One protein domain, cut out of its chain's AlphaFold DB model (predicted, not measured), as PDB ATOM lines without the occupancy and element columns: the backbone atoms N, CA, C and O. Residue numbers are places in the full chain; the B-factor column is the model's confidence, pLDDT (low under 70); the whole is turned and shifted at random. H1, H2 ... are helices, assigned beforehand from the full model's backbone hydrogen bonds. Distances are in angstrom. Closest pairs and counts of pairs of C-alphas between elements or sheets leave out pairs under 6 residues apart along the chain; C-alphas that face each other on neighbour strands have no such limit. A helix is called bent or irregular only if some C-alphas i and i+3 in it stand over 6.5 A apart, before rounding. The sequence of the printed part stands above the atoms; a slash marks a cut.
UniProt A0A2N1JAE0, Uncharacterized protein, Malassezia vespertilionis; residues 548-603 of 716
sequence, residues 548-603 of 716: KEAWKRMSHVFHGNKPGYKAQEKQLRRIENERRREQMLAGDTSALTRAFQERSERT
ATOM      1  N   LYS A 548      11.081  16.953 -31.415       92.12
ATOM      2  CA  LYS A 548      10.547  16.255 -32.594       92.12
ATOM      3  C   LYS A 548       9.220  15.540 -32.320       92.12
ATOM      4  O   LYS A 548       8.378  15.447 -33.213       92.12
ATOM      5  N   GLU A 549       9.039  15.010 -31.116       90.81
ATOM      6  CA  GLU A 549       7.804  14.342 -30.693       90.81
ATOM      7  C   GLU A 549       6.749  15.372 -30.274       90.81
ATOM      8  O   GLU A 549       5.599  15.251 -30.694       90.81
ATOM      9  N   ALA A 550       7.162  16.451 -29.601       93.88
ATOM     10  CA  ALA A 550       6.341  17.628 -29.331       93.88
ATOM     11  C   ALA A 550       5.795  18.257 -30.625       93.88
ATOM     12  O   ALA A 550       4.581  18.394 -30.770       93.88
ATOM     13  N   TRP A 551       6.659  18.546 -31.611       93.69
ATOM     14  CA  TRP A 551       6.226  19.054 -32.919       93.69
ATOM     15  C   TRP A 551       5.277  18.086 -33.632       93.69
ATOM     16  O   TRP A 551       4.276  18.513 -34.201       93.69
ATOM     17  N   LYS A 552       5.533  16.773 -33.569       92.81
ATOM     18  CA  LYS A 552       4.645  15.772 -34.175       92.81
ATOM     19  C   LYS A 552       3.272  15.734 -33.496       92.81
ATOM     20  O   LYS A 552       2.265  15.681 -34.196       92.81
ATOM     21  N   ARG A 553       3.206  15.779 -32.159       91.50
ATOM     22  CA  ARG A 553       1.931  15.842 -31.425       91.50
ATOM     23  C   ARG A 553       1.181  17.132 -31.758       91.50
ATOM     24  O   ARG A 553       0.005  17.067 -32.098       91.50
ATOM     25  N   MET A 554       1.876  18.267 -31.762       90.75
ATOM     26  CA  MET A 554       1.326  19.570 -32.146       90.75
ATOM     27  C   MET A 554       0.808  19.574 -33.594       90.75
ATOM     28  O   MET A 554      -0.280  20.073 -33.848       90.75
ATOM     29  N   SER A 555       1.524  18.938 -34.529       93.56
ATOM     30  CA  SER A 555       1.105  18.759 -35.927       93.56
ATOM     31  C   SER A 555      -0.140  17.869 -36.060       93.56
ATOM     32  O   SER A 555      -1.057  18.221 -36.799       93.56
ATOM     33  N   HIS A 556      -0.240  16.763 -35.311       91.56
ATOM     34  CA  HIS A 556      -1.454  15.933 -35.292       91.56
ATOM     35  C   HIS A 556      -2.666  16.672 -34.700       91.56
ATOM     36  O   HIS A 556      -3.773  16.512 -35.208       91.56
ATOM     37  N   VAL A 557      -2.467  17.492 -33.660       92.75
ATOM     38  CA  VAL A 557      -3.519  18.359 -33.096       92.75
ATOM     39  C   VAL A 557      -3.939  19.421 -34.116       92.75
ATOM     40  O   VAL A 557      -5.125  19.570 -34.385       92.75
ATOM     41  N   PHE A 558      -2.976  20.098 -34.746       94.81
ATOM     42  CA  PHE A 558      -3.216  21.149 -35.739       94.81
ATOM     43  C   PHE A 558      -3.940  20.644 -36.997       94.81
ATOM     44  O   PHE A 558      -4.819  21.324 -37.517       94.81
ATOM     45  N   HIS A 559      -3.605  19.447 -37.483       93.44
ATOM     46  CA  HIS A 559      -4.252  18.851 -38.657       93.44
ATOM     47  C   HIS A 559      -5.479  17.983 -38.328       93.44
ATOM     48  O   HIS A 559      -6.052  17.404 -39.247       93.44
ATOM     49  N   GLY A 560      -5.841  17.795 -37.051       92.94
ATOM     50  CA  GLY A 560      -6.906  16.879 -36.597       92.94
ATOM     51  C   GLY A 560      -6.654  15.380 -36.852       92.94
ATOM     52  O   GLY A 560      -7.345  14.517 -36.307       92.94
ATOM     53  N   ASN A 561      -5.643  15.047 -37.656       91.00
ATOM     54  CA  ASN A 561      -5.319  13.696 -38.092       91.00
ATOM     55  C   ASN A 561      -4.507  12.960 -37.021       91.00
ATOM     56  O   ASN A 561      -3.279  13.075 -36.950       91.00
ATOM     57  N   LYS A 562      -5.196  12.157 -36.204       86.06
ATOM     58  CA  LYS A 562      -4.545  11.234 -35.264       86.06
ATOM     59  C   LYS A 562      -3.714  10.188 -36.032       86.06
ATOM     60  O   LYS A 562      -4.147   9.714 -37.084       86.06
ATOM     61  N   PRO A 563      -2.542   9.773 -35.517       90.88
ATOM     62  CA  PRO A 563      -1.750   8.717 -36.143       90.88
ATOM     63  C   PRO A 563      -2.545   7.405 -36.152       90.88
ATOM     64  O   PRO A 563      -3.253   7.109 -35.194       90.88
ATOM     65  N   GLY A 564      -2.433   6.602 -37.213       91.88
ATOM     66  CA  GLY A 564      -3.187   5.345 -37.326       91.88
ATOM     67  C   GLY A 564      -2.847   4.325 -36.228       91.88
ATOM     68  O   GLY A 564      -1.741   4.337 -35.686       91.88
ATOM     69  N   TYR A 565      -3.772   3.402 -35.938       90.62
ATOM     70  CA  TYR A 565      -3.691   2.448 -34.815       90.62
ATOM     71  C   TYR A 565      -2.320   1.757 -34.665       90.62
ATOM     72  O   TYR A 565      -1.697   1.842 -33.613       90.62
ATOM     73  N   LYS A 566      -1.777   1.166 -35.742       93.31
ATOM     74  CA  LYS A 566      -0.459   0.492 -35.720       93.31
ATOM     75  C   LYS A 566       0.706   1.429 -35.360       93.31
ATOM     76  O   LYS A 566       1.719   0.985 -34.823       93.31
ATOM     77  N   ALA A 567       0.591   2.721 -35.671       90.50
ATOM     78  CA  ALA A 567       1.588   3.720 -35.297       90.50
ATOM     79  C   ALA A 567       1.455   4.117 -33.819       90.50
ATOM     80  O   ALA A 567       2.485   4.255 -33.161       90.50
ATOM     81  N   GLN A 568       0.225   4.237 -33.299       88.69
ATOM     82  CA  GLN A 568      -0.040   4.434 -31.867       88.69
ATOM     83  C   GLN A 568       0.491   3.254 -31.051       88.69
ATOM     84  O   GLN A 568       1.330   3.454 -30.183       88.69
ATOM     85  N   GLU A 569       0.116   2.021 -31.400       92.44
ATOM     86  CA  GLU A 569       0.585   0.800 -30.732       92.44
ATOM     87  C   GLU A 569       2.123   0.725 -30.688       92.44
ATOM     88  O   GLU A 569       2.711   0.418 -29.653       92.44
ATOM     89  N   LYS A 570       2.803   1.097 -31.784       93.81
ATOM     90  CA  LYS A 570       4.270   1.178 -31.816       93.81
ATOM     91  C   LYS A 570       4.840   2.303 -30.939       93.81
ATOM     92  O   LYS A 570       5.956   2.147 -30.450       93.81
ATOM     93  N   GLN A 571       4.133   3.423 -30.742       87.88
ATOM     94  CA  GLN A 571       4.541   4.437 -29.760       87.88
ATOM     95  C   GLN A 571       4.338   3.931 -28.328       87.88
ATOM     96  O   GLN A 571       5.290   3.999 -27.559       87.88
ATOM     97  N   LEU A 572       3.179   3.349 -27.988       90.88
ATOM     98  CA  LEU A 572       2.936   2.796 -26.648       90.88
ATOM     99  C   LEU A 572       3.968   1.717 -26.292       90.88
ATOM    100  O   LEU A 572       4.613   1.824 -25.256       90.88
ATOM    101  N   ARG A 573       4.231   0.756 -27.189       92.19
ATOM    102  CA  ARG A 573       5.292  -0.251 -26.987       92.19
ATOM    103  C   ARG A 573       6.685   0.374 -26.853       92.19
ATOM    104  O   ARG A 573       7.538  -0.188 -26.176       92.19
ATOM    105  N   ARG A 574       6.966   1.511 -27.501       90.38
ATOM    106  CA  ARG A 574       8.250   2.216 -27.329       90.38
ATOM    107  C   ARG A 574       8.335   2.867 -25.949       90.38
ATOM    108  O   ARG A 574       9.356   2.699 -25.297       90.38
ATOM    109  N   ILE A 575       7.269   3.535 -25.506       89.19
ATOM    110  CA  ILE A 575       7.161   4.152 -24.176       89.19
ATOM    111  C   ILE A 575       7.264   3.085 -23.078       89.19
ATOM    112  O   ILE A 575       7.998   3.276 -22.118       89.19
ATOM    113  N   GLU A 576       6.601   1.940 -23.236       89.94
ATOM    114  CA  GLU A 576       6.674   0.811 -22.301       89.94
ATOM    115  C   GLU A 576       8.092   0.229 -22.204       89.94
ATOM    116  O   GLU A 576       8.605   0.045 -21.103       89.94
ATOM    117  N   ASN A 577       8.761  -0.008 -23.338       89.00
ATOM    118  CA  ASN A 577      10.146  -0.490 -23.344       89.00
ATOM    119  C   ASN A 577      11.135   0.537 -22.768       89.00
ATOM    120  O   ASN A 577      12.119   0.153 -22.143       89.00
ATOM    121  N   GLU A 578      10.886   1.829 -22.972       86.44
ATOM    122  CA  GLU A 578      11.700   2.913 -22.420       86.44
ATOM    123  C   GLU A 578      11.500   3.033 -20.907       86.44
ATOM    124  O   GLU A 578      12.480   2.959 -20.178       86.44
ATOM    125  N   ARG A 579      10.251   3.021 -20.423       86.56
ATOM    126  CA  ARG A 579       9.915   2.947 -18.992       86.56
ATOM    127  C   ARG A 579      10.504   1.702 -18.326       86.56
ATOM    128  O   ARG A 579      11.042   1.792 -17.230       86.56
ATOM    129  N   ARG A 580      10.443   0.540 -18.985       85.44
ATOM    130  CA  ARG A 580      11.055  -0.705 -18.493       85.44
ATOM    131  C   ARG A 580      12.580  -0.597 -18.424       85.44
ATOM    132  O   ARG A 580      13.185  -1.107 -17.488       85.44
ATOM    133  N   ARG A 581      13.205   0.083 -19.390       83.50
ATOM    134  CA  ARG A 581      14.648   0.349 -19.395       83.50
ATOM    135  C   ARG A 581      15.051   1.363 -18.324       83.50
ATOM    136  O   ARG A 581      16.087   1.172 -17.703       83.50
ATOM    137  N   GLU A 582      14.251   2.399 -18.095       81.44
ATOM    138  CA  GLU A 582      14.430   3.363 -17.002       81.44
ATOM    139  C   GLU A 582      14.288   2.678 -15.640       81.44
ATOM    140  O   GLU A 582      15.136   2.876 -14.782       81.44
ATOM    141  N   GLN A 583      13.301   1.793 -15.462       80.12
ATOM    142  CA  GLN A 583      13.161   0.964 -14.256       80.12
ATOM    143  C   GLN A 583      14.378   0.058 -14.029       80.12
ATOM    144  O   GLN A 583      14.881  -0.015 -12.913       80.12
ATOM    145  N   MET A 584      14.901  -0.580 -15.084       77.88
ATOM    146  CA  MET A 584      16.138  -1.361 -14.991       77.88
ATOM    147  C   MET A 584      17.349  -0.488 -14.630       77.88
ATOM    148  O   MET A 584      18.160  -0.881 -13.796       77.88
ATOM    149  N   LEU A 585      17.460   0.706 -15.222       74.62
ATOM    150  CA  LEU A 585      18.542   1.661 -14.962       74.62
ATOM    151  C   LEU A 585      18.479   2.258 -13.545       74.62
ATOM    152  O   LEU A 585      19.522   2.526 -12.960       74.62
ATOM    153  N   ALA A 586      17.277   2.444 -12.998       71.19
ATOM    154  CA  ALA A 586      17.036   3.071 -11.701       71.19
ATOM    155  C   ALA A 586      17.220   2.135 -10.490       71.19
ATOM    156  O   ALA A 586      17.124   2.609  -9.360       71.19
ATOM    157  N   GLY A 587      17.469   0.831 -10.687       63.44
ATOM    158  CA  GLY A 587      17.696  -0.074  -9.550       63.44
ATOM    159  C   GLY A 587      17.984  -1.554  -9.825       63.44
ATOM    160  O   GLY A 587      18.252  -2.269  -8.866       63.44
ATOM    161  N   ASP A 588      17.954  -2.037 -11.073       53.81
ATOM    162  CA  ASP A 588      18.045  -3.483 -11.386       53.81
ATOM    163  C   ASP A 588      19.362  -3.881 -12.097       53.81
ATOM    164  O   ASP A 588      19.659  -5.058 -12.314       53.81
ATOM    165  N   THR A 589      20.216  -2.905 -12.430       61.22
ATOM    166  CA  THR A 589      21.583  -3.157 -12.926       61.22
ATOM    167  C   THR A 589      22.456  -3.854 -11.880       61.22
ATOM    168  O   THR A 589      23.303  -4.674 -12.246       61.22
ATOM    169  N   SER A 590      22.225  -3.593 -10.590       63.16
ATOM    170  CA  SER A 590      22.887  -4.272  -9.471       63.16
ATOM    171  C   SER A 590      22.506  -5.753  -9.407       63.16
ATOM    172  O   SER A 590      23.383  -6.591  -9.225       63.16
ATOM    173  N   ALA A 591      21.241  -6.109  -9.658       64.44
ATOM    174  CA  ALA A 591      20.785  -7.498  -9.686       64.44
ATOM    175  C   ALA A 591      21.407  -8.287 -10.849       64.44
ATOM    176  O   ALA A 591      21.892  -9.402 -10.647       64.44
ATOM    177  N   LEU A 592      21.474  -7.699 -12.051       65.44
ATOM    178  CA  LEU A 592      22.130  -8.334 -13.200       65.44
ATOM    179  C   LEU A 592      23.652  -8.467 -13.002       65.44
ATOM    180  O   LEU A 592      24.228  -9.500 -13.346       65.44
ATOM    181  N   THR A 593      24.296  -7.458 -12.408       73.62
ATOM    182  CA  THR A 593      25.738  -7.478 -12.092       73.62
ATOM    183  C   THR A 593      26.054  -8.495 -10.992       73.62
ATOM    184  O   THR A 593      26.998  -9.270 -11.126       73.62
ATOM    185  N   ARG A 594      25.211  -8.588  -9.959       76.62
ATOM    186  CA  ARG A 594      25.314  -9.588  -8.887       76.62
ATOM    187  C   ARG A 594      25.095 -11.006  -9.409       76.62
ATOM    188  O   ARG A 594      25.868 -11.895  -9.073       76.62
ATOM    189  N   ALA A 595      24.111 -11.220 -10.284       75.00
ATOM    190  CA  ALA A 595      23.900 -12.510 -10.942       75.00
ATOM    191  C   ALA A 595      25.083 -12.906 -11.849       75.00
ATOM    192  O   ALA A 595      25.398 -14.091 -11.977       75.00
ATOM    193  N   PHE A 596      25.765 -11.931 -12.463       74.50
ATOM    194  CA  PHE A 596      26.999 -12.155 -13.216       74.50
ATOM    195  C   PHE A 596      28.168 -12.539 -12.294       74.50
ATOM    196  O   PHE A 596      28.835 -13.539 -12.560       74.50
ATOM    197  N   GLN A 597      28.373 -11.808 -11.190       81.12
ATOM    198  CA  GLN A 597      29.385 -12.111 -10.170       81.12
ATOM    199  C   GLN A 597      29.168 -13.502  -9.560       81.12
ATOM    200  O   GLN A 597      30.027 -14.367  -9.714       81.12
ATOM    201  N   GLU A 598      27.984 -13.776  -9.008       79.81
ATOM    202  CA  GLU A 598      27.621 -15.058  -8.386       79.81
ATOM    203  C   GLU A 598      27.758 -16.240  -9.369       79.81
ATOM    204  O   GLU A 598      28.118 -17.357  -8.988       79.81
ATOM    205  N   ARG A 599      27.508 -16.015 -10.670       73.75
ATOM    206  CA  ARG A 599      27.751 -17.024 -11.709       73.75
ATOM    207  C   ARG A 599      29.241 -17.216 -11.990       73.75
ATOM    208  O   ARG A 599      29.653 -18.365 -12.117       73.75
ATOM    209  N   SER A 600      30.027 -16.142 -12.069       81.50
ATOM    210  CA  SER A 600      31.484 -16.203 -12.273       81.50
ATOM    211  C   SER A 600      32.214 -16.874 -11.103       81.50
ATOM    212  O   SER A 600      33.127 -17.669 -11.321       81.50
ATOM    213  N   GLU A 601      31.742 -16.651  -9.873       81.94
ATOM    214  CA  GLU A 601      32.202 -17.317  -8.653       81.94
ATOM    215  C   GLU A 601      31.857 -18.811  -8.676       81.94
ATOM    216  O   GLU A 601      32.727 -19.650  -8.443       81.94
ATOM    217  N   ARG A 602      30.612 -19.173  -9.035       78.31
ATOM    218  CA  ARG A 602      30.199 -20.583  -9.155       78.31
ATOM    219  C   ARG A 602      30.915 -21.354 -10.262       78.31
ATOM    220  O   ARG A 602      31.123 -22.553 -10.101       78.31
ATOM    221  N   THR A 603      31.243 -20.725 -11.392       79.88
ATOM    222  CA  THR A 603      31.952 -21.396 -12.499       79.88
ATOM    223  C   THR A 603      33.472 -21.294 -12.398       79.88
ATOM    224  O   THR A 603      34.166 -21.978 -13.149       79.88
TER     225      THR A 603
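AT A GLANCE: This is residues 548 to 603 of the 716 residues of an uncharacterized protein of Malassezia vespertilionis (UniProt A0A2N1JAE0). Three helices are strung out one after another in an open, rod-like chain, with no packed core: the long helix H2 lies in the middle, H3 carries the length onward past a corner at one end of H2, and at the other end a looped link folds the chain back into H1 without bringing H1 into contact with H2. The printed part has 56 residues with three named helices, in the order H1, H2, H3, and no named strand; its class is all helix. The whole is extended, with a radius of gyration of the C-alphas of 19.2 A, and the C-alphas span 60 by 19 by 13 A along their three main axes.

HOW THE PARTS SIT: Look first at H2, residues 565 to 585, the longest helix with 21 residues; it touches no helix. Go on from Leu 585 through a tight link of 3 residues, and you reach H3, residues 589 to 603. H2 and H3 meet only through their link. Go back from Tyr 565 through a short link of 6 residues, and you reach H1, residues 548 to 558. H1 and H2 are apart, and so are H1 and H3. Residues 572 to 583, which belong to H2, stand free, and so do residues 593 to 603, which belong to H3. Read the backbone O and N atoms along H1, H2 and H3, and you find every O i to N i+4 pair within hydrogen-bond range.

IN THESE COORDINATES: Find C-alpha 565 at (-3.691, 2.448, -34.815); from there H2 runs 29.8 A to C-alpha 585 at (18.542, 1.661, -14.962), with x and z both rising. Then find C-alpha 589 at (21.583, -3.157, -12.926), where H3 begins; it runs 21.0 A, with y falling, to C-alpha 603 at (31.952, -21.396, -12.499). For H1, start at C-alpha 548 at (10.547, 16.255, -32.594) and go 14.9 A to C-alpha 558 at (-3.216, 21.149, -35.739), where x has fallen. None of the three helices is bent or irregular.

THE WHOLE: Set His 559 beside Thr 603 to see the full reach: their C-alphas, the two farthest apart in the domain, are 60.1 A apart. The first and last printed C-alphas, those of Lys 548 and Thr 603, are 47.7 A apart. The printed part runs from 548 to 603 with no cut, and it has no long link. In the B-factor column the mean pLDDT of the printed part is 83.9; look for the model's low confidence at residues 587 to 592, of which 589 to 592 belong to H3, where the values are under 70.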